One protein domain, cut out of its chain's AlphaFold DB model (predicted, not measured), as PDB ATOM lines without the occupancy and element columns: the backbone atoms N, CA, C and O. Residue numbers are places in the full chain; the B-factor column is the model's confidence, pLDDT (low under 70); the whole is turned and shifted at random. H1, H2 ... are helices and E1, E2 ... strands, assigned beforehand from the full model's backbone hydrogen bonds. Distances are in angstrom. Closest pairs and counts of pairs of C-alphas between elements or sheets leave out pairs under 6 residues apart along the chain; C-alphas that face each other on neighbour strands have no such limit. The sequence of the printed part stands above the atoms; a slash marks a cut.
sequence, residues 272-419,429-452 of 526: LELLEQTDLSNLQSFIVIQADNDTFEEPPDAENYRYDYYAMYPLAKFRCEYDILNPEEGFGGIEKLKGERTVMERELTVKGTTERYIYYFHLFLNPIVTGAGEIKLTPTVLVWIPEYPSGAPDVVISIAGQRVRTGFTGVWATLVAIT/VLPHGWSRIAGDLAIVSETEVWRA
ATOM      1  N   LEU A 272     162.332 158.493  99.729       34.78
ATOM      2  CA  LEU A 272     162.359 158.824  98.307       34.78
ATOM      3  C   LEU A 272     161.717 160.180  97.960       34.78
ATOM      4  O   LEU A 272     162.414 161.003  97.394       34.78
ATOM      5  N   GLU A 273     160.466 160.458  98.317       37.47
ATOM      6  CA  GLU A 273     159.838 161.766  98.043       37.47
ATOM      7  C   GLU A 273     160.501 162.903  98.841       37.47
ATOM      8  O   GLU A 273     160.559 164.045  98.382       37.47
ATOM      9  N   LEU A 274     161.055 162.595 100.021       37.12
ATOM     10  CA  LEU A 274     161.866 163.539 100.788       37.12
ATOM     11  C   LEU A 274     163.206 163.798 100.080       37.12
ATOM     12  O   LEU A 274     163.614 164.948  99.963       37.12
ATOM     13  N   LEU A 275     163.868 162.754  99.567       39.09
ATOM     14  CA  LEU A 275     165.097 162.842  98.770       39.09
ATOM     15  C   LEU A 275     164.871 163.522  97.410       39.09
ATOM     16  O   LEU A 275     165.747 164.251  96.973       39.09
ATOM     17  N   GLU A 276     163.728 163.320  96.754       39.97
ATOM     18  CA  GLU A 276     163.351 163.967  95.486       39.97
ATOM     19  C   GLU A 276     163.113 165.471  95.662       39.97
ATOM     20  O   GLU A 276     163.335 166.255  94.740       39.97
ATOM     21  N   GLN A 277     162.695 165.883  96.863       38.03
ATOM     22  CA  GLN A 277     162.554 167.286  97.258       38.03
ATOM     23  C   GLN A 277     163.827 167.863  97.898       38.03
ATOM     24  O   GLN A 277     163.906 169.071  98.132       38.03
ATOM     25  N   THR A 278     164.827 167.020  98.180       37.03
ATOM     26  CA  THR A 278     166.136 167.427  98.697       37.03
ATOM     27  C   THR A 278     167.094 167.578  97.520       37.03
ATOM     28  O   THR A 278     167.273 166.655  96.735       37.03
ATOM     29  N   ASP A 279     167.741 168.734  97.386       41.34
ATOM     30  CA  ASP A 279     168.760 168.922  96.350       41.34
ATOM     31  C   ASP A 279     169.853 167.839  96.483       41.34
ATOM     32  O   ASP A 279     170.481 167.704  97.537       41.34
ATOM     33  N   LEU A 280     170.063 167.051  95.422       41.09
ATOM     34  CA  LEU A 280     171.047 165.963  95.359       41.09
ATOM     35  C   LEU A 280     172.469 166.450  95.684       41.09
ATOM     36  O   LEU A 280     173.268 165.669  96.206       41.09
ATOM     37  N   SER A 281     172.763 167.737  95.461       40.19
ATOM     38  CA  SER A 281     174.028 168.371  95.857       40.19
ATOM     39  C   SER A 281     174.268 168.344  97.382       40.19
ATOM     40  O   SER A 281     175.412 168.287  97.827       40.19
ATOM     41  N   ASN A 282     173.208 168.274  98.198       37.41
ATOM     42  CA  ASN A 282     173.267 168.302  99.666       37.41
ATOM     43  C   ASN A 282     173.338 166.913 100.333       37.41
ATOM     44  O   ASN A 282     173.642 166.819 101.519       37.41
ATOM     45  N   LEU A 283     173.073 165.815  99.616       37.59
ATOM     46  CA  LEU A 283     173.324 164.449 100.117       37.59
ATOM     47  C   LEU A 283     174.796 164.052  99.972       37.59
ATOM     48  O   LEU A 283     175.340 163.338 100.819       37.59
ATOM     49  N   GLN A 284     175.451 164.575  98.932       42.06
ATOM     50  CA  GLN A 284     176.874 164.376  98.647       42.06
ATOM     51  C   GLN A 284     177.787 164.913  99.765       42.06
ATOM     52  O   GLN A 284     178.922 164.464  99.891       42.06
ATOM     53  N   SER A 285     177.291 165.791 100.647       44.16
ATOM     54  CA  SER A 285     178.053 166.308 101.792       44.16
ATOM     55  C   SER A 285     178.104 165.377 103.012       44.16
ATOM     56  O   SER A 285     178.821 165.680 103.966       44.16
ATOM     57  N   PHE A 286     177.359 164.262 103.033       51.25
ATOM     58  CA  PHE A 286     177.264 163.392 104.220       51.25
ATOM     59  C   PHE A 286     177.872 161.998 104.052       51.25
ATOM     60  O   PHE A 286     178.099 161.330 105.067       51.25
ATOM     61  N   ILE A 287     178.119 161.553 102.815       70.69
ATOM     62  CA  ILE A 287     178.676 160.232 102.517       70.69
ATOM     63  C   ILE A 287     179.810 160.357 101.498       70.69
ATOM     64  O   ILE A 287     179.575 160.468 100.296       70.69
ATOM     65  N   VAL A 288     181.043 160.300 101.992       74.75
ATOM     66  CA  VAL A 288     182.250 160.507 101.182       74.75
ATOM     67  C   VAL A 288     183.302 159.449 101.478       74.75
ATOM     68  O   VAL A 288     183.444 158.988 102.615       74.75
ATOM     69  N   ILE A 289     184.072 159.092 100.458       85.00
ATOM     70  CA  ILE A 289     185.375 158.457 100.619       85.00
ATOM     71  C   ILE A 289     186.374 159.563 100.920       85.00
ATOM     72  O   ILE A 289     186.455 160.543 100.193       85.00
ATOM     73  N   GLN A 290     187.145 159.387 101.980       84.00
ATOM     74  CA  GLN A 290     188.311 160.187 102.283       84.00
ATOM     75  C   GLN A 290     189.565 159.342 102.035       84.00
ATOM     76  O   GLN A 290     189.754 158.305 102.682       84.00
ATOM     77  N   ALA A 291     190.433 159.829 101.157       86.75
ATOM     78  CA  ALA A 291     191.727 159.237 100.837       86.75
ATOM     79  C   ALA A 291     192.863 160.215 101.164       86.75
ATOM     80  O   ALA A 291     192.621 161.411 101.330       86.75
ATOM     81  N   ASP A 292     194.092 159.715 101.284       90.31
ATOM     82  CA  ASP A 292     195.266 160.592 101.315       90.31
ATOM     83  C   ASP A 292     195.382 161.327  99.967       90.31
ATOM     84  O   ASP A 292     194.963 160.786  98.937       90.31
ATOM     85  N   ASN A 293     195.918 162.551  99.967       84.19
ATOM     86  CA  ASN A 293     196.072 163.320  98.728       84.19
ATOM     87  C   ASN A 293     196.796 162.507  97.655       84.19
ATOM     88  O   ASN A 293     197.766 161.805  97.955       84.19
ATOM     89  N   ASP A 294     196.348 162.658  96.412       89.44
ATOM     90  CA  ASP A 294     196.944 162.020  95.242       89.44
ATOM     91  C   ASP A 294     196.864 160.479  95.258       89.44
ATOM     92  O   ASP A 294     197.649 159.808  94.586       89.44
ATOM     93  N   THR A 295     195.915 159.893  95.999       93.19
ATOM     94  CA  THR A 295     195.690 158.432  95.979       93.19
ATOM     95  C   THR A 295     195.074 157.964  94.656       93.19
ATOM     96  O   THR A 295     195.422 156.887  94.158       93.19
ATOM     97  N   PHE A 296     194.166 158.754  94.077       95.25
ATOM     98  CA  PHE A 296     193.411 158.384  92.879       95.25
ATOM     99  C   PHE A 296     193.659 159.352  91.716       95.25
ATOM    100  O   PHE A 296     194.122 160.475  91.909       95.25
ATOM    101  N   GLU A 297     193.412 158.867  90.499       94.12
ATOM    102  CA  GLU A 297     193.584 159.619  89.250       94.12
ATOM    103  C   GLU A 297     192.396 160.552  88.982       94.12
ATOM    104  O   GLU A 297     192.557 161.603  88.365       94.12
ATOM    105  N   GLU A 298     191.192 160.178  89.433       90.38
ATOM    106  CA  GLU A 298     190.014 161.034  89.331       90.38
ATOM    107  C   GLU A 298     190.213 162.335  90.131       90.38
ATOM    108  O   GLU A 298     190.709 162.289  91.258       90.38
ATOM    109  N   PRO A 299     189.775 163.495  89.608       84.25
ATOM    110  CA  PRO A 299     189.782 164.725  90.389       84.25
ATOM    111  C   PRO A 299     188.852 164.582  91.608       84.25
ATOM    112  O   PRO A 299     187.741 164.051  91.465       84.25
ATOM    113  N   PRO A 300     189.271 165.042  92.801       78.75
ATOM    114  CA  PRO A 300     188.438 164.958  93.989       78.75
ATOM    115  C   PRO A 300     187.251 165.922  93.913       78.75
ATOM    116  O   PRO A 300     187.338 167.011  93.344       78.75
ATOM    117  N   ASP A 301     186.137 165.535  94.535       73.88
ATOM    118  CA  ASP A 301     184.941 166.377  94.652       73.88
ATOM    119  C   ASP A 301     185.166 167.517  95.673       73.88
ATOM    120  O   ASP A 301     184.582 168.595  95.567       73.88
ATOM    121  N   ALA A 302     186.042 167.290  96.658       65.50
ATOM    122  CA  ALA A 302     186.591 168.312  97.545       65.50
ATOM    123  C   ALA A 302     187.978 167.889  98.046       65.50
ATOM    124  O   ALA A 302     188.270 166.703  98.153       65.50
ATOM    125  N   GLU A 303     188.818 168.844  98.431       68.19
ATOM    126  CA  GLU A 303     190.158 168.568  98.959       68.19
ATOM    127  C   GLU A 303     190.499 169.496 100.129       68.19
ATOM    128  O   GLU A 303     189.926 170.576 100.306       68.19
ATOM    129  N   ASN A 304     191.445 169.070 100.959       59.53
ATOM    130  CA  ASN A 304     192.121 169.945 101.908       59.53
ATOM    131  C   ASN A 304     193.628 169.663 101.919       59.53
ATOM    132  O   ASN A 304     194.149 168.889 101.124       59.53
ATOM    133  N   TYR A 305     194.354 170.286 102.849       61.56
ATOM    134  CA  TYR A 305     195.812 170.153 102.928       61.56
ATOM    135  C   TYR A 305     196.320 168.716 103.171       61.56
ATOM    136  O   TYR A 305     197.530 168.498 103.144       61.56
ATOM    137  N   ARG A 306     195.436 167.764 103.495       55.34
ATOM    138  CA  ARG A 306     195.794 166.397 103.880       55.34
ATOM    139  C   ARG A 306     195.027 165.309 103.133       55.34
ATOM    140  O   ARG A 306     195.575 164.215 103.006       55.34
ATOM    141  N   TYR A 307     193.781 165.567 102.748       75.75
ATOM    142  CA  TYR A 307     192.907 164.547 102.187       75.75
ATOM    143  C   TYR A 307     192.121 165.006 100.963       75.75
ATOM    144  O   TYR A 307     191.616 166.133 100.928       75.75
ATOM    145  N   ASP A 308     191.905 164.036 100.079       78.38
ATOM    146  CA  ASP A 308     190.987 164.086  98.950       78.38
ATOM    147  C   ASP A 308     189.657 163.437  99.340       78.38
ATOM    148  O   ASP A 308     189.622 162.393 100.010       78.38
ATOM    149  N   TYR A 309     188.554 164.045  98.913       76.62
ATOM    150  CA  TYR A 309     187.201 163.589  99.194       76.62
ATOM    151  C   TYR A 309     186.465 163.266  97.900       76.62
ATOM    152  O   TYR A 309     186.373 164.098  96.998       76.62
ATOM    153  N   TYR A 310     185.891 162.068  97.848       81.19
ATOM    154  CA  TYR A 310     185.127 161.574  96.709       81.19
ATOM    155  C   TYR A 310     183.706 161.250  97.162       81.19
ATOM    156  O   TYR A 310     183.497 160.432  98.062       81.19
ATOM    157  N   ALA A 311     182.717 161.887  96.546       79.00
ATOM    158  CA  ALA A 311     181.315 161.649  96.833       79.00
ATOM    159  C   ALA A 311     180.911 160.227  96.422       79.00
ATOM    160  O   ALA A 311     181.300 159.721  95.361       79.00
ATOM    161  N   MET A 312     180.114 159.584  97.274       79.69
ATOM    162  CA  MET A 312     179.491 158.291  96.992       79.69
ATOM    163  C   MET A 312     178.093 158.494  96.414       79.69
ATOM    164  O   MET A 312     177.373 159.408  96.815       79.69
ATOM    165  N   TYR A 313     177.678 157.591  95.528       79.94
ATOM    166  CA  TYR A 313     176.407 157.696  94.817       79.94
ATOM    167  C   TYR A 313     175.516 156.478  95.108       79.94
ATOM    168  O   TYR A 313     176.011 155.345  95.105       79.94
ATOM    169  N   PRO A 314     174.212 156.672  95.389       82.94
ATOM    170  CA  PRO A 314     173.294 155.564  95.611       82.94
ATOM    171  C   PRO A 314     172.998 154.835  94.299       82.94
ATOM    172  O   PRO A 314     172.630 155.447  93.302       82.94
ATOM    173  N   LEU A 315     173.115 153.513  94.285       84.12
ATOM    174  CA  LEU A 315     172.806 152.710  93.104       84.12
ATOM    175  C   LEU A 315     171.338 152.271  93.104       84.12
ATOM    176  O   LEU A 315     170.597 152.518  92.154       84.12
ATOM    177  N   ALA A 316     170.926 151.613  94.186       80.62
ATOM    178  CA  ALA A 316     169.593 151.048  94.350       80.62
ATOM    179  C   ALA A 316     169.249 150.864  95.832       80.62
ATOM    180  O   ALA A 316     170.136 150.776  96.690       80.62
ATOM    181  N   LYS A 317     167.949 150.790  96.117       79.38
ATOM    182  CA  LYS A 317     167.381 150.535  97.439       79.38
ATOM    183  C   LYS A 317     166.588 149.243  97.440       79.38
ATOM    184  O   LYS A 317     165.880 148.923  96.485       79.38
ATOM    185  N   PHE A 318     166.660 148.549  98.564       81.31
ATOM    186  CA  PHE A 318     166.047 147.252  98.752       81.31
ATOM    187  C   PHE A 318     165.328 147.189 100.091       81.31
ATOM    188  O   PHE A 318     165.861 147.642 101.103       81.31
ATOM    189  N   ARG A 319     164.146 146.576 100.112       79.88
ATOM    190  CA  ARG A 319     163.539 146.078 101.344       79.88
ATOM    191  C   ARG A 319     164.027 144.658 101.558       79.88
ATOM    192  O   ARG A 319     163.884 143.821 100.668       79.88
ATOM    193  N   CYS A 320     164.611 144.395 102.717       85.38
ATOM    194  CA  CYS A 320     165.356 143.162 102.911       85.38
ATOM    195  C   CYS A 320     165.267 142.602 104.329       85.38
ATOM    196  O   CYS A 320     165.085 143.325 105.314       85.38
ATOM    197  N   GLU A 321     165.464 141.290 104.395       93.75
ATOM    198  CA  GLU A 321     165.756 140.533 105.601       93.75
ATOM    199  C   GLU A 321     167.048 139.740 105.374       93.75
ATOM    200  O   GLU A 321     167.223 139.106 104.331       93.75
ATOM    201  N   TYR A 322     167.939 139.780 106.357       96.81
ATOM    202  CA  TYR A 322     169.210 139.069 106.370       96.81
ATOM    203  C   TYR A 322     169.356 138.274 107.665       96.81
ATOM    204  O   TYR A 322     168.945 138.738 108.731       96.81
ATOM    205  N   ASP A 323     169.995 137.115 107.582       97.56
ATOM    206  CA  ASP A 323     170.550 136.415 108.731       97.56
ATOM    207  C   ASP A 323     171.927 137.013 109.057       97.56
ATOM    208  O   ASP A 323     172.722 137.331 108.168       97.56
ATOM    209  N   ILE A 324     172.205 137.191 110.343       96.19
ATOM    210  CA  ILE A 324     173.457 137.763 110.834       96.19
ATOM    211  C   ILE A 324     174.470 136.640 111.035       96.19
ATOM    212  O   ILE A 324     174.236 135.700 111.794       96.19
ATOM    213  N   LEU A 325     175.619 136.749 110.369       96.44
ATOM    214  CA  LEU A 325     176.673 135.744 110.410       96.44
ATOM    215  C   LEU A 325     177.827 136.199 111.299       96.44
ATOM    216  O   LEU A 325     178.318 137.321 111.183       96.44
ATOM    217  N   ASN A 326     178.319 135.279 112.130       95.12
ATOM    218  CA  ASN A 326     179.468 135.499 113.014       95.12
ATOM    219  C   ASN A 326     179.291 136.757 113.892       95.12
ATOM    220  O   ASN A 326     180.062 137.709 113.741       95.12
ATOM    221  N   PRO A 327     178.260 136.809 114.762       93.38
ATOM    222  CA  PRO A 327     178.071 137.936 115.665       93.38
ATOM    223  C   PRO A 327     179.296 138.117 116.569       93.38
ATOM    224  O   PRO A 327     179.891 137.142 117.032       93.38
ATOM    225  N   GLU A 328     179.664 139.372 116.807       89.88
ATOM    226  CA  GLU A 328     180.826 139.736 117.619       89.88
ATOM    227  C   GLU A 328     180.644 139.366 119.097       89.88
ATOM    228  O   GLU A 328     179.526 139.176 119.593       89.88
ATOM    229  N   GLU A 329     181.756 139.291 119.831       81.50
ATOM    230  CA  GLU A 329     181.717 139.072 121.278       81.50
ATOM    231  C   GLU A 329     180.893 140.185 121.958       81.50
ATOM    232  O   GLU A 329     181.124 141.375 121.753       81.50
ATOM    233  N   GLY A 330     179.876 139.800 122.737       81.25
ATOM    234  CA  GLY A 330     178.883 140.724 123.307       81.25
ATOM    235  C   GLY A 330     177.600 140.891 122.480       81.25
ATOM    236  O   GLY A 330     176.614 141.413 122.999       81.25
ATOM    237  N   PHE A 331     177.562 140.368 121.251       85.06
ATOM    238  CA  PHE A 331     176.403 140.418 120.350       85.06
ATOM    239  C   PHE A 331     175.824 139.046 119.996       85.06
ATOM    240  O   PHE A 331     174.904 138.974 119.194       85.06
ATOM    241  N   GLY A 332     176.270 137.958 120.628       82.00
ATOM    242  CA  GLY A 332     175.848 136.584 120.295       82.00
ATOM    243  C   GLY A 332     174.344 136.269 120.385       82.00
ATOM    244  O   GLY A 332     173.946 135.161 120.050       82.00
ATOM    245  N   GLY A 333     173.509 137.209 120.841       83.81
ATOM    246  CA  GLY A 333     172.049 137.088 120.856       83.81
ATOM    247  C   GLY A 333     171.329 137.716 119.657       83.81
ATOM    248  O   GLY A 333     170.101 137.743 119.677       83.81
ATOM    249  N   ILE A 334     172.046 138.271 118.672       89.06
ATOM    250  CA  ILE A 334     171.458 138.795 117.430       89.06
ATOM    251  C   ILE A 334     171.466 137.720 116.341       89.06
ATOM    252  O   ILE A 334     172.439 136.989 116.196       89.06
ATOM    253  N   GLU A 335     170.387 137.641 115.568       93.06
ATOM    254  CA  GLU A 335     170.184 136.572 114.581       93.06
ATOM    255  C   GLU A 335     169.746 137.112 113.222       93.06
ATOM    256  O   GLU A 335     170.182 136.606 112.195       93.06
ATOM    257  N   LYS A 336     168.889 138.138 113.197       93.94
ATOM    258  CA  LYS A 336     168.292 138.668 111.968       93.94
ATOM    259  C   LYS A 336     168.367 140.183 111.911       93.94
ATOM    260  O   LYS A 336     168.217 140.856 112.929       93.94
ATOM    261  N   LEU A 337     168.538 140.704 110.706       93.56
ATOM    262  CA  LEU A 337     168.491 142.118 110.358       93.56
ATOM    263  C   LEU A 337     167.346 142.338 109.370       93.56
ATOM    264  O   LEU A 337     167.297 141.695 108.324       93.56
ATOM    265  N   LYS A 338     166.452 143.277 109.667       87.81
ATOM    266  CA  LYS A 338     165.351 143.663 108.783       87.81
ATOM    267  C   LYS A 338     165.315 145.173 108.610       87.81
ATOM    268  O   LYS A 338     165.408 145.912 109.587       87.81
ATOM    269  N   GLY A 339     165.140 145.640 107.381       79.94
ATOM    270  CA  GLY A 339     165.039 147.070 107.107       79.94
ATOM    271  C   GLY A 339     165.157 147.400 105.629       79.94
ATOM    272  O   GLY A 339     165.023 146.528 104.769       79.94
ATOM    273  N   GLU A 340     165.411 148.676 105.359       79.88
ATOM    274  CA  GLU A 340     165.720 149.167 104.023       79.88
ATOM    275  C   GLU A 340     167.222 149.397 103.881       79.88
ATOM    276  O   GLU A 340     167.877 149.956 104.764       79.88
ATOM    277  N   ARG A 341     167.762 148.928 102.759       85.12
ATOM    278  CA  ARG A 341     169.186 148.912 102.450       85.12
ATOM    279  C   ARG A 341     169.440 149.698 101.178       85.12
ATOM    280  O   ARG A 341     168.873 149.382 100.137       85.12
ATOM    281  N   THR A 342     170.335 150.674 101.233       85.12
ATOM    282  CA  THR A 342     170.827 151.415 100.065       85.12
ATOM    283  C   THR A 342     172.210 150.894  99.687       85.12
ATOM    284  O   THR A 342     173.094 150.825 100.541       85.12
ATOM    285  N   VAL A 343     172.408 150.504  98.427       88.94
ATOM    286  CA  VAL A 343     173.750 150.251  97.874       88.94
ATOM    287  C   VAL A 343     174.365 151.593  97.512       88.94
ATOM    288  O   VAL A 343     173.761 152.338  96.743       88.94
ATOM    289  N   MET A 344     175.557 151.876  98.019       85.44
ATOM    290  CA  MET A 344     176.364 153.018  97.588       85.44
ATOM    291  C   MET A 344     177.586 152.489  96.842       85.44
ATOM    292  O   MET A 344     178.240 151.591  97.367       85.44
ATOM    293  N   GLU A 345     177.910 153.036  95.668       89.38
ATOM    294  CA  GLU A 345     179.104 152.645  94.898       89.38
ATOM    295  C   GLU A 345     179.905 153.856  94.403       89.38
ATOM    296  O   GLU A 345     179.352 154.912  94.086       89.38
ATOM    297  N   ARG A 346     181.223 153.674  94.275       89.62
ATOM    298  CA  ARG A 346     182.141 154.587  93.590       89.62
ATOM    299  C   ARG A 346     183.294 153.799  92.977       89.62
ATOM    300  O   ARG A 346     183.972 153.045  93.663       89.62
ATOM    301  N   GLU A 347     183.521 153.985  91.681       92.88
ATOM    302  CA  GLU A 347     184.723 153.487  91.003       92.88
ATOM    303  C   GLU A 347     185.809 154.568  91.055       92.88
ATOM    304  O   GLU A 347     185.508 155.736  90.777       92.88
ATOM    305  N   LEU A 348     187.028 154.172  91.432       93.56
ATOM    306  CA  LEU A 348     188.222 155.021  91.479       93.56
ATOM    307  C   LEU A 348     189.429 154.273  90.892       93.56
ATOM    308  O   LEU A 348     189.563 153.056  91.057       93.56
ATOM    309  N   THR A 349     190.302 155.004  90.209       94.44
ATOM    310  CA  THR A 349     191.518 154.527  89.544       94.44
ATOM    311  C   THR A 349     192.726 154.934  90.374       94.44
ATOM    312  O   THR A 349     192.862 156.102  90.722       94.44
ATOM    313  N   VAL A 350     193.613 153.997  90.711       94.56
ATOM    314  CA  VAL A 350     194.810 154.316  91.510       94.56
ATOM    315  C   VAL A 350     195.747 155.215  90.706       94.56
ATOM    316  O   VAL A 350     196.052 154.914  89.549       94.56
ATOM    317  N   LYS A 351     196.221 156.303  91.323       93.44
ATOM    318  CA  LYS A 351     197.019 157.320  90.634       93.44
ATOM    319  C   LYS A 351     198.272 156.725  89.995       93.44
ATOM    320  O   LYS A 351     199.022 155.981  90.631       93.44
ATOM    321  N   GLY A 352     198.512 157.066  88.731       90.25
ATOM    322  CA  GLY A 352     199.667 156.576  87.973       90.25
ATOM    323  C   GLY A 352     199.613 155.091  87.589       90.25
ATOM    324  O   GLY A 352     200.620 154.559  87.113       90.25
ATOM    325  N   THR A 353     198.473 154.413  87.763       90.62
ATOM    326  CA  THR A 353     198.254 153.035  87.297       90.62
ATOM    327  C   THR A 353     196.968 152.927  86.465       90.62
ATOM    328  O   THR A 353     196.234 153.894  86.278       90.62
ATOM    329  N   THR A 354     196.695 151.738  85.923       86.56
ATOM    330  CA  THR A 354     195.419 151.422  85.256       86.56
ATOM    331  C   THR A 354     194.480 150.600  86.143       86.56
ATOM    332  O   THR A 354     193.454 150.117  85.661       86.56
ATOM    333  N   GLU A 355     194.846 150.369  87.406       91.69
ATOM    334  CA  GLU A 355     194.081 149.549  88.345       91.69
ATOM    335  C   GLU A 355     192.876 150.334  88.868       91.69
ATOM    336  O   GLU A 355     193.005 151.461  89.346       91.69
ATOM    337  N   ARG A 356     191.687 149.731  88.761       91.56
ATOM    338  CA  ARG A 356     190.413 150.343  89.155       91.56
ATOM    339  C   ARG A 356     189.755 149.509  90.235       91.56
ATOM    340  O   ARG A 356     189.636 148.293  90.090       91.56
ATOM    341  N   TYR A 357     189.271 150.180  91.269       93.81
ATOM    342  CA  TYR A 357     188.587 149.552  92.388       93.81
ATOM    343  C   TYR A 357     187.186 150.129  92.546       93.81
ATOM    344  O   TYR A 357     186.962 151.332  92.406       93.81
ATOM    345  N   ILE A 358     186.232 149.242  92.830       92.50
ATOM    346  CA  ILE A 358     184.857 149.613  93.155       92.50
ATOM    347  C   ILE A 358     184.750 149.622  94.672       92.50
ATOM    348  O   ILE A 358     184.779 148.571  95.314       92.50
ATOM    349  N   TYR A 359     184.610 150.814  95.229       92.56
ATOM    350  CA  TYR A 359     184.263 151.016  96.620       92.56
ATOM    351  C   TYR A 359     182.748 150.951  96.756       92.56
ATOM    352  O   TYR A 359     182.039 151.725  96.115       92.56
ATOM    353  N   TYR A 360     182.241 150.020  97.560       90.69
ATOM    354  CA  TYR A 360     180.812 149.851  97.759       90.69
ATOM    355  C   TYR A 360     180.493 149.417  99.179       90.69
ATOM    356  O   TYR A 360     181.244 148.690  99.821       90.69
ATOM    357  N   PHE A 361     179.352 149.862  99.681       90.38
ATOM    358  CA  PHE A 361     178.852 149.407 100.968       90.38
ATOM    359  C   PHE A 361     177.334 149.439 100.996       90.38
ATOM    360  O   PHE A 361     176.668 150.081 100.176       90.38
ATOM    361  N   HIS A 362     176.792 148.746 101.987       91.75
ATOM    362  CA  HIS A 362     175.364 148.639 102.195       91.75
ATOM    363  C   HIS A 362     174.975 149.492 103.399       91.75
ATOM    364  O   HIS A 362     175.388 149.211 104.523       91.75
ATOM    365  N   LEU A 363     174.195 150.542 103.163       88.81
ATOM    366  CA  LEU A 363     173.709 151.445 104.199       88.81
ATOM    367  C   LEU A 363     172.294 151.069 104.611       88.81
ATOM    368  O   LEU A 363     171.400 151.012 103.771       88.81
ATOM    369  N   PHE A 364     172.077 150.896 105.904       85.00
ATOM    370  CA  PHE A 364     170.770 150.697 106.501       85.00
ATOM    371  C   PHE A 364     170.465 151.873 107.421       85.00
ATOM    372  O   PHE A 364     171.259 152.208 108.307       85.00
ATOM    373  N   LEU A 365     169.301 152.481 107.223       75.88
ATOM    374  CA  LEU A 365     168.797 153.547 108.079       75.88
ATOM    375  C   LEU A 365     167.691 152.977 108.963       75.88
ATOM    376  O   LEU A 365     166.735 152.391 108.465       75.88
ATOM    377  N   ASN A 366     167.848 153.125 110.276       72.88
ATOM    378  CA  ASN A 366     166.926 152.621 111.295       72.88
ATOM    379  C   ASN A 366     166.504 151.141 111.131       72.88
ATOM    380  O   ASN A 366     165.310 150.843 111.260       72.88
ATOM    381  N   PRO A 367     167.411 150.187 110.836       79.81
ATOM    382  CA  PRO A 367     166.999 148.797 110.741       79.81
ATOM    383  C   PRO A 367     166.645 148.215 112.116       79.81
ATOM    384  O   PRO A 367     167.050 148.711 113.169       79.81
ATOM    385  N   ILE A 368     165.921 147.100 112.096       79.31
ATOM    386  CA  ILE A 368     165.575 146.314 113.277       79.31
ATOM    387  C   ILE A 368     166.448 145.064 113.289       79.31
ATOM    388  O   ILE A 368     166.463 144.298 112.325       79.31
ATOM    389  N   VAL A 369     167.149 144.841 114.398       83.38
ATOM    390  CA  VAL A 369     167.924 143.624 114.634       83.38
ATOM    391  C   VAL A 369     167.230 142.792 115.701       83.38
ATOM    392  O   VAL A 369     166.978 143.277 116.808       83.38
ATOM    393  N   THR A 370     166.936 141.535 115.387       83.31
ATOM    394  CA  THR A 370     166.215 140.611 116.271       83.31
ATOM    395  C   THR A 370     167.025 139.362 116.586       83.31
ATOM    396  O   THR A 370     167.898 138.977 115.813       83.31
ATOM    397  N   GLY A 371     166.686 138.692 117.684       82.62
ATOM    398  CA  GLY A 371     167.145 137.338 117.996       82.62
ATOM    399  C   GLY A 371     166.230 136.668 119.016       82.62
ATOM    400  O   GLY A 371     165.662 137.349 119.875       82.62
ATOM    401  N   ALA A 372     166.015 135.359 118.884       86.44
ATOM    402  CA  ALA A 372     165.038 134.586 119.653       86.44
ATOM    403  C   ALA A 372     163.618 135.202 119.654       86.44
ATOM    404  O   ALA A 372     162.893 135.125 120.643       86.44
ATOM    405  N   GLY A 373     163.221 135.847 118.549       77.50
ATOM    406  CA  GLY A 373     161.912 136.498 118.400       77.50
ATOM    407  C   GLY A 373     161.770 137.866 119.082       77.50
ATOM    408  O   GLY A 373     160.690 138.451 119.042       77.50
ATOM    409  N   GLU A 374     162.838 138.408 119.671       75.50
ATOM    410  CA  GLU A 374     162.838 139.715 120.337       75.50
ATOM    411  C   GLU A 374     163.690 140.738 119.584       75.50
ATOM    412  O   GLU A 374     164.705 140.392 118.979       75.50
ATOM    413  N   ILE A 375     163.326 142.020 119.679       76.56
ATOM    414  CA  ILE A 375     164.177 143.119 119.212       76.56
ATOM    415  C   ILE A 375     165.373 143.243 120.156       76.56
ATOM    416  O   ILE A 375     165.205 143.469 121.354       76.56
ATOM    417  N   LYS A 376     166.580 143.117 119.606       78.06
ATOM    418  CA  LYS A 376     167.838 143.240 120.347       78.06
ATOM    419  C   LYS A 376     168.490 144.598 120.137       78.06
ATOM    420  O   LYS A 376     168.964 145.180 121.105       78.06
ATOM    421  N   LEU A 377     168.492 145.115 118.904       77.19
ATOM    422  CA  LEU A 377     169.072 146.421 118.572       77.19
ATOM    423  C   LEU A 377     168.180 147.185 117.586       77.19
ATOM    424  O   LEU A 377     167.521 146.599 116.728       77.19
ATOM    425  N   THR A 378     168.210 148.510 117.700       74.38
ATOM    426  CA  THR A 378     167.585 149.461 116.765       74.38
ATOM    427  C   THR A 378     168.589 150.571 116.439       74.38
ATOM    428  O   THR A 378     168.455 151.698 116.917       74.38
ATOM    429  N   PRO A 379     169.684 150.253 115.724       72.06
ATOM    430  CA  PRO A 379     170.693 151.253 115.412       72.06
ATOM    431  C   PRO A 379     170.117 152.319 114.478       72.06
ATOM    432  O   PRO A 379     169.362 152.006 113.563       72.06
ATOM    433  N   THR A 380     170.506 153.577 114.678       71.69
ATOM    434  CA  THR A 380     170.108 154.671 113.778       71.69
ATOM    435  C   THR A 380     170.701 154.476 112.387       71.69
ATOM    436  O   THR A 380     170.023 154.654 111.377       71.69
ATOM    437  N   VAL A 381     171.979 154.098 112.339       77.38
ATOM    438  CA  VAL A 381     172.689 153.782 111.104       77.38
ATOM    439  C   VAL A 381     173.433 152.471 111.298       77.38
ATOM    440  O   VAL A 381     174.117 152.264 112.304       77.38
ATOM    441  N   LEU A 382     173.311 151.589 110.316       87.75
ATOM    442  CA  LEU A 382     174.120 150.389 110.198       87.75
ATOM    443  C   LEU A 382     174.733 150.367 108.802       87.75
ATOM    444  O   LEU A 382     174.068 150.659 107.813       87.75
ATOM    445  N   VAL A 383     176.016 150.051 108.730       90.75
ATOM    446  CA  VAL A 383     176.750 149.896 107.482       90.75
ATOM    447  C   VAL A 383     177.351 148.503 107.429       90.75
ATOM    448  O   VAL A 383     177.953 148.037 108.391       90.75
ATOM    449  N   TRP A 384     177.195 147.832 106.298       94.50
ATOM    450  CA  TRP A 384     177.910 146.597 106.014       94.50
ATOM    451  C   TRP A 384     178.984 146.880 104.968       94.50
ATOM    452  O   TRP A 384     178.687 147.311 103.850       94.50
ATOM    453  N   ILE A 385     180.233 146.705 105.400       92.94
ATOM    454  CA  ILE A 385     181.445 146.937 104.619       92.94
ATOM    455  C   ILE A 385     181.937 145.575 104.122       92.94
ATOM    456  O   ILE A 385     182.384 144.764 104.940       92.94
ATOM    457  N   PRO A 386     181.843 145.301 102.816       90.31
ATOM    458  CA  PRO A 386     182.291 144.046 102.233       90.31
ATOM    459  C   PRO A 386     183.821 143.959 102.212       90.31
ATOM    460  O   PRO A 386     184.528 144.940 102.454       90.31
ATOM    461  N   GLU A 387     184.338 142.776 101.893       90.75
ATOM    462  CA  GLU A 387     185.752 142.615 101.566       90.75
ATOM    463  C   GLU A 387     186.048 143.187 100.175       90.75
ATOM    464  O   GLU A 387     185.344 142.906  99.203       90.75
ATOM    465  N   TYR A 388     187.102 143.997 100.087       89.25
ATOM    466  CA  TYR A 388     187.559 144.577  98.829       89.25
ATOM    467  C   TYR A 388     188.616 143.696  98.158       89.25
ATOM    468  O   TYR A 388     189.378 143.018  98.852       89.25
ATOM    469  N   PRO A 389     188.712 143.715  96.814       89.56
ATOM    470  CA  PRO A 389     189.749 142.980  96.100       89.56
ATOM    471  C   PRO A 389     191.156 143.345  96.588       89.56
ATOM    472  O   PRO A 389     191.437 144.501  96.912       89.56
ATOM    473  N   SER A 390     192.060 142.364  96.578       88.81
ATOM    474  CA  SER A 390     193.464 142.581  96.943       88.81
ATOM    475  C   SER A 390     194.086 143.727  96.131       88.81
ATOM    476  O   SER A 390     193.882 143.828  94.919       88.81
ATOM    477  N   GLY A 391     194.840 144.590  96.813       88.62
ATOM    478  CA  GLY A 391     195.475 145.777  96.234       88.62
ATOM    479  C   GLY A 391     194.637 147.058  96.299       88.62
ATOM    480  O   GLY A 391     195.200 148.130  96.102       88.62
ATOM    481  N   ALA A 392     193.342 146.983  96.642       92.44
ATOM    482  CA  ALA A 392     192.522 148.178  96.835       92.44
ATOM    483  C   ALA A 392     193.123 149.070  97.941       92.44
ATOM    484  O   ALA A 392     193.328 148.576  99.058       92.44
ATOM    485  N   PRO A 393     193.396 150.365  97.680       94.69
ATOM    486  CA  PRO A 393     193.833 151.288  98.724       94.69
ATOM    487  C   PRO A 393     192.856 151.317  99.907       94.69
ATOM    488  O   PRO A 393     191.640 151.403  99.709       94.69
ATOM    489  N   ASP A 394     193.380 151.269 101.138       93.62
ATOM    490  CA  ASP A 394     192.556 151.420 102.341       93.62
ATOM    491  C   ASP A 394     192.152 152.887 102.513       93.62
ATOM    492  O   ASP A 394     192.989 153.751 102.779       93.62
ATOM    493  N   VAL A 395     190.860 153.162 102.381       93.50
ATOM    494  CA  VAL A 395     190.278 154.501 102.484       93.50
ATOM    495  C   VAL A 395     189.340 154.599 103.681       93.50
ATOM    496  O   VAL A 395     188.898 153.603 104.260       93.50
ATOM    497  N   VAL A 396     189.018 155.826 104.082       88.94
ATOM    498  CA  VAL A 396     188.029 156.075 105.134       88.94
ATOM    499  C   VAL A 396     186.695 156.409 104.490       88.94
ATOM    500  O   VAL A 396     186.585 157.391 103.772       88.94
ATOM    501  N   ILE A 397     185.655 155.656 104.817       84.88
ATOM    502  CA  ILE A 397     184.281 156.024 104.496       84.88
ATOM    503  C   ILE A 397     183.766 156.898 105.642       84.88
ATOM    504  O   ILE A 397     183.768 156.485 106.809       84.88
ATOM    505  N   SER A 398     183.339 158.119 105.323       75.25
ATOM    506  CA  SER A 398     182.620 158.976 106.259       75.25
ATOM    507  C   SER A 398     181.129 158.920 105.972       75.25
ATOM    508  O   SER A 398     180.719 159.164 104.845       75.25
ATOM    509  N   ILE A 399     180.331 158.598 106.987       71.56
ATOM    510  CA  ILE A 399     178.870 158.505 106.905       71.56
ATOM    511  C   ILE A 399     178.308 159.326 108.062       71.56
ATOM    512  O   ILE A 399     178.549 159.002 109.227       71.56
ATOM    513  N   ALA A 400     177.589 160.406 107.752       63.00
ATOM    514  CA  ALA A 400     176.978 161.304 108.738       63.00
ATOM    515  C   ALA A 400     177.962 161.775 109.840       63.00
ATOM    516  O   ALA A 400     177.618 161.846 111.021       63.00
ATOM    517  N   GLY A 401     179.215 162.057 109.460       61.12
ATOM    518  CA  GLY A 401     180.278 162.512 110.366       61.12
ATOM    519  C   GLY A 401     180.983 161.407 111.165       61.12
ATOM    520  O   GLY A 401     182.011 161.670 111.788       61.12
ATOM    521  N   GLN A 402     180.498 160.163 111.119       71.88
ATOM    522  CA  GLN A 402     181.212 158.995 111.642       71.88
ATOM    523  C   GLN A 402     182.157 158.438 110.575       71.88
ATOM    524  O   GLN A 402     181.925 158.617 109.381       71.88
ATOM    525  N   ARG A 403     183.248 157.786 110.986       78.12
ATOM    526  CA  ARG A 403     184.345 157.382 110.090       78.12
ATOM    527  C   ARG A 403     184.733 155.930 110.320       78.12
ATOM    528  O   ARG A 403     185.028 155.557 111.451       78.12
ATOM    529  N   VAL A 404     184.776 155.143 109.254       86.25
ATOM    530  CA  VAL A 404     185.155 153.724 109.278       86.25
ATOM    531  C   VAL A 404     186.078 153.431 108.098       86.25
ATOM    532  O   VAL A 404     185.876 153.965 107.011       86.25
ATOM    533  N   ARG A 405     187.142 152.653 108.314       89.38
ATOM    534  CA  ARG A 405     188.081 152.293 107.239       89.38
ATOM    535  C   ARG A 405     187.591 151.076 106.473       89.38
ATOM    536  O   ARG A 405     187.013 150.172 107.069       89.38
ATOM    537  N   THR A 406     187.892 151.028 105.183       90.25
ATOM    538  CA  THR A 406     187.558 149.899 104.307       90.25
ATOM    539  C   THR A 406     188.261 148.598 104.688       90.25
ATOM    540  O   THR A 406     187.698 147.529 104.480       90.25
ATOM    541  N   GLY A 407     189.435 148.666 105.322       88.75
ATOM    542  CA  GLY A 407     190.142 147.503 105.860       88.75
ATOM    543  C   GLY A 407     189.459 146.862 107.072       88.75
ATOM    544  O   GLY A 407     189.829 145.762 107.477       88.75
ATOM    545  N   PHE A 408     188.452 147.518 107.656       90.12
ATOM    546  CA  PHE A 408     187.644 146.983 108.746       90.12
ATOM    547  C   PHE A 408     186.309 146.447 108.210       90.12
ATOM    548  O   PHE A 408     185.255 147.063 108.375       90.12
ATOM    549  N   THR A 409     186.354 145.285 107.561       92.75
ATOM    550  CA  THR A 409     185.178 144.642 106.949       92.75
ATOM    551  C   THR A 409     184.154 144.183 107.991       92.75
ATOM    552  O   THR A 409     184.460 144.024 109.175       92.75
ATOM    553  N   GLY A 410     182.922 143.930 107.562       94.50
ATOM    554  CA  GLY A 410     181.833 143.392 108.373       94.50
ATOM    555  C   GLY A 410     180.715 144.392 108.642       94.50
ATOM    556  O   GLY A 410     180.575 145.407 107.955       94.50
ATOM    557  N   VAL A 411     179.874 144.071 109.621       94.38
ATOM    558  CA  VAL A 411     178.645 144.808 109.923       94.38
ATOM    559  C   VAL A 411     178.883 145.737 111.101       94.38
ATOM    560  O   VAL A 411     179.159 145.290 112.215       94.38
ATOM    561  N   TRP A 412     178.751 147.036 110.862       91.44
ATOM    562  CA  TRP A 412     178.992 148.098 111.828       91.44
ATOM    563  C   TRP A 412     177.707 148.852 112.114       91.44
ATOM    564  O   TRP A 412     176.986 149.241 111.202       91.44
ATOM    565  N   ALA A 413     177.428 149.101 113.383       86.06
ATOM    566  CA  ALA A 413     176.239 149.816 113.808       86.06
ATOM    567  C   ALA A 413     176.602 150.967 114.745       86.06
ATOM    568  O   ALA A 413     177.551 150.881 115.530       86.06
ATOM    569  N   THR A 414     175.817 152.039 114.684       76.56
ATOM    570  CA  THR A 414     175.815 153.064 115.728       76.56
ATOM    571  C   THR A 414     175.008 152.524 116.902       76.56
ATOM    572  O   THR A 414     173.789 152.361 116.794       76.56
ATOM    573  N   LEU A 415     175.675 152.204 118.006       65.38
ATOM    574  CA  LEU A 415     175.041 151.570 119.158       65.38
ATOM    575  C   LEU A 415     174.888 152.533 120.333       65.38
ATOM    576  O   LEU A 415     175.680 153.453 120.532       65.38
ATOM    577  N   VAL A 416     173.876 152.260 121.152       51.91
ATOM    578  CA  VAL A 416     173.702 152.835 122.485       51.91
ATOM    579  C   VAL A 416     173.882 151.690 123.477       51.91
ATOM    580  O   VAL A 416     173.168 150.694 123.395       51.91
ATOM    581  N   ALA A 417     174.827 151.806 124.411       42.53
ATOM    582  CA  ALA A 417     174.927 150.850 125.508       42.53
ATOM    583  C   ALA A 417     173.691 151.001 126.412       42.53
ATOM    584  O   ALA A 417     173.540 152.017 127.090       42.53
ATOM    585  N   ILE A 418     172.800 150.006 126.414       43.03
ATOM    586  CA  ILE A 418     171.716 149.908 127.395       43.03
ATOM    587  C   ILE A 418     172.159 148.890 128.441       43.03
ATOM    588  O   ILE A 418     171.990 147.687 128.257       43.03
ATOM    589  N   THR A 419     172.753 149.348 129.539       40.97
ATOM    590  CA  THR A 419     172.920 148.488 130.715       40.97
ATOM    591  C   THR A 419     171.597 148.510 131.482       40.97
ATOM    592  O   THR A 419     171.199 149.579 131.950       40.97
ATOM    593  N   VAL A 429     172.618 161.215 126.256       41.28
ATOM    594  CA  VAL A 429     173.726 160.452 125.648       41.28
ATOM    595  C   VAL A 429     174.035 160.951 124.236       41.28
ATOM    596  O   VAL A 429     173.135 161.124 123.415       41.28
ATOM    597  N   LEU A 430     175.333 161.167 123.997       40.12
ATOM    598  CA  LEU A 430     175.998 161.503 122.735       40.12
ATOM    599  C   LEU A 430     176.390 160.205 121.983       40.12
ATOM    600  O   LEU A 430     176.744 159.221 122.641       40.12
ATOM    601  N   PRO A 431     176.350 160.167 120.636       44.75
ATOM    602  CA  PRO A 431     176.664 158.970 119.850       44.75
ATOM    603  C   PRO A 431     178.117 158.513 120.065       44.75
ATOM    604  O   PRO A 431     179.053 159.272 119.826       44.75
ATOM    605  N   HIS A 432     178.305 157.261 120.489       50.75
ATOM    606  CA  HIS A 432     179.615 156.613 120.572       50.75
ATOM    607  C   HIS A 432     179.886 155.825 119.280       50.75
ATOM    608  O   HIS A 432     179.529 154.657 119.205       50.75
ATOM    609  N   GLY A 433     180.527 156.457 118.291       66.94
ATOM    610  CA  GLY A 433     181.290 155.794 117.219       66.94
ATOM    611  C   GLY A 433     180.617 154.669 116.411       66.94
ATOM    612  O   GLY A 433     179.406 154.458 116.433       66.94
ATOM    613  N   TRP A 434     181.455 153.934 115.676       80.38
ATOM    614  CA  TRP A 434     181.097 152.679 115.016       80.38
ATOM    615  C   TRP A 434     181.462 151.494 115.908       80.38
ATOM    616  O   TRP A 434     182.586 151.420 116.402       80.38
ATOM    617  N   SER A 435     180.538 150.550 116.081       86.06
ATOM    618  CA  SER A 435     180.802 149.261 116.729       86.06
ATOM    619  C   SER A 435     180.520 148.128 115.752       86.06
ATOM    620  O   SER A 435     179.436 148.079 115.168       86.06
ATOM    621  N   ARG A 436     181.488 147.228 115.566       90.38
ATOM    622  CA  ARG A 436     181.291 146.012 114.776       90.38
ATOM    623  C   ARG A 436     180.386 145.076 115.567       90.38
ATOM    624  O   ARG A 436     180.656 144.822 116.736       90.38
ATOM    625  N   ILE A 437     179.308 144.613 114.948       91.44
ATOM    626  CA  ILE A 437     178.323 143.725 115.584       91.44
ATOM    627  C   ILE A 437     178.342 142.319 115.003       91.44
ATOM    628  O   ILE A 437     177.896 141.385 115.663       91.44
ATOM    629  N   ALA A 438     178.839 142.161 113.777       94.94
ATOM    630  CA  ALA A 438     178.907 140.876 113.107       94.94
ATOM    631  C   ALA A 438     179.958 140.866 111.998       94.94
ATOM    632  O   ALA A 438     180.343 141.913 111.466       94.94
ATOM    633  N   GLY A 439     180.392 139.662 111.639       94.69
ATOM    634  CA  GLY A 439     181.318 139.441 110.543       94.69
ATOM    635  C   GLY A 439     180.680 139.644 109.175       94.69
ATOM    636  O   GLY A 439     181.335 140.211 108.307       94.69
ATOM    637  N   ASP A 440     179.435 139.200 108.982       95.56
ATOM    638  CA  ASP A 440     178.794 139.237 107.664       95.56
ATOM    639  C   ASP A 440     177.255 139.123 107.720       95.56
ATOM    640  O   ASP A 440     176.679 138.919 108.793       95.56
ATOM    641  N   LEU A 441     176.589 139.238 106.566       95.69
ATOM    642  CA  LEU A 441     175.140 139.055 106.409       95.69
ATOM    643  C   LEU A 441     174.814 138.029 105.311       95.69
ATOM    644  O   LEU A 441     175.306 138.124 104.190       95.69
ATOM    645  N   ALA A 442     173.914 137.087 105.603       96.12
ATOM    646  CA  ALA A 442     173.339 136.167 104.619       96.12
ATOM    647  C   ALA A 442     171.939 136.621 104.208       96.12
ATOM    648  O   ALA A 442     171.088 136.887 105.049       96.12
ATOM    649  N   ILE A 443     171.684 136.709 102.906       95.44
ATOM    650  CA  ILE A 443     170.386 137.131 102.377       95.44
ATOM    651  C   ILE A 443     169.287 136.106 102.698       95.44
ATOM    652  O   ILE A 443     169.430 134.922 102.401       95.44
ATOM    653  N   VAL A 444     168.172 136.572 103.267       96.38
ATOM    654  CA  VAL A 444     166.947 135.773 103.471       96.38
ATOM    655  C   VAL A 444     165.897 136.178 102.451       96.38
ATOM    656  O   VAL A 444     165.316 135.340 101.766       96.38
ATOM    657  N   SER A 445     165.656 137.484 102.336       92.25
ATOM    658  CA  SER A 445     164.775 138.048 101.321       92.25
ATOM    659  C   SER A 445     165.244 139.435 100.924       92.25
ATOM    660  O   SER A 445     165.755 140.197 101.745       92.25
ATOM    661  N   GLU A 446     165.049 139.767  99.656       89.56
ATOM    662  CA  GLU A 446     165.371 141.077  99.124       89.56
ATOM    663  C   GLU A 446     164.397 141.436  98.007       89.56
ATOM    664  O   GLU A 446     164.047 140.609  97.165       89.56
ATOM    665  N   THR A 447     163.925 142.673  98.016       85.38
ATOM    666  CA  THR A 447     163.077 143.225  96.963       85.38
ATOM    667  C   THR A 447     163.567 144.623  96.642       85.38
ATOM    668  O   THR A 447     163.598 145.482  97.524       85.38
ATOM    669  N   GLU A 448     163.972 144.845  95.393       83.00
ATOM    670  CA  GLU A 448     164.329 146.177  94.907       83.00
ATOM    671  C   GLU A 448     163.088 147.068  94.929       83.00
ATOM    672  O   GLU A 448     162.047 146.706  94.381       83.00
ATOM    673  N   VAL A 449     163.195 148.216  95.591       73.88
ATOM    674  CA  VAL A 449     162.099 149.191  95.706       73.88
ATOM    675  C   VAL A 449     162.377 150.457  94.908       73.88
ATOM    676  O   VAL A 449     161.447 151.184  94.576       73.88
ATOM    677  N   TRP A 450     163.647 150.732  94.599       83.25
ATOM    678  CA  TRP A 450     164.051 151.912  93.844       83.25
ATOM    679  C   TRP A 450     165.453 151.746  93.252       83.25
ATOM    680  O   TRP A 450     166.319 151.102  93.850       83.25
ATOM    681  N   ARG A 451     165.693 152.406  92.116       84.25
ATOM    682  CA  ARG A 451     166.992 152.484  91.446       84.25
ATOM    683  C   ARG A 451     167.232 153.886  90.908       84.25
ATOM    684  O   ARG A 451     166.311 154.517  90.394       84.25
ATOM    685  N   ALA A 452     168.471 154.354  91.031       77.88
ATOM    686  CA  ALA A 452     168.858 155.673  90.558       77.88
ATOM    687  C   ALA A 452     168.913 155.744  89.024       77.88
ATOM    688  O   ALA A 452     169.108 154.740  88.333       77.88
TER     689      ALA A 452
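This is residues 272 to 419 and 429 to 452 of the 526 residues of the protein "Flg_new_2 domain-containing protein" of Candidatus Verstraetearchaeota archaeon (UniProt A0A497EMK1). Six antiparallel strands, E3, E4, E5, E8, E11 and E12, close into a barrel, and a small twisted sheet of four short strands, E2, E1, E9 and E10, sits beside it. The hairpin turns between E4 and E5 and between E6 and E7 lie at opposite ends of the longest axis, while the small helix H1 lies away from both sheets. The printed part has 172 residues, with H1 first and then E1 to E12 along the chain; the class is mostly strand. It is compact, with a radius of gyration of the C-alphas of 16.7 A and spans of 52 by 38 by 33 A.

Begin at C-alpha 272, at (162.359, 158.824, 98.307), where H1 runs over residues 272 to 276. Next come E1, residues 287 to 292, and E2, residues 307 to 311. From C-alpha 313 at (176.407, 157.696, 94.817), E3 runs to 327, 28.8 A, and bends by 92 degrees at 319. E4, 336 to 349, is 36.0 A long and bends by 83 degrees at 339; E5, 356 to 365, is 28.9 A. Then find E6, 368 to 371; E7, 374 to 377; E8, 381 to 385; E9, 396 to 399; E10, 402 to 405; and E11, 410 to 415. E12, 432 to 451, spans 32.0 A, bends by 108 degrees at 447, and ends at C-alpha 451, (166.992, 152.484, 91.446).

Start with the meander E3 E4 E5, each strand the antiparallel neighbour of the one before: N 320 and O 339 are 3.0 A apart, N 346 and O 359 2.8 A. Round the ring, look at N 364 and O 382 for E5 and E8, 2.8 A; N 383 and O 412 for E8 and E11, 2.8 A; N 411 and O 438 for E11 and E12, 2.9 A; and N 442 and O 323 for E12 and E3, 2.8 A. E5 runs on into E6 at 80 degrees; E6 pairs with E4, N 338 and O 368 at 2.8 A, and forms a hairpin with E7, N 371 and O 374 at 2.9 A. In the other sheet, E1 has E2 and E9 as antiparallel neighbours, N 291 and O 308 at 2.9 A and N 290 and O 396 at 2.7 A; E9 and E10 are a hairpin, N 397 and O 404 at 2.8 A. The closest C-alphas of E10 and E12, Gln 402 and Gly 433, are 6.4 A apart. H1 is on neither sheet, and every O i to N i+4 pair in it is within hydrogen-bond range.

The C-alphas farthest apart, Gly 352 and Gly 373, are 52.5 A from each other. Residues 420 to 428 are not printed; C-alphas 419 and 429 are 13.0 A apart across this cut. The link from E1 to E2 is long. Mean pLDDT of the printed part is 79.2, with 32 residues under 70, among them 272 to 286.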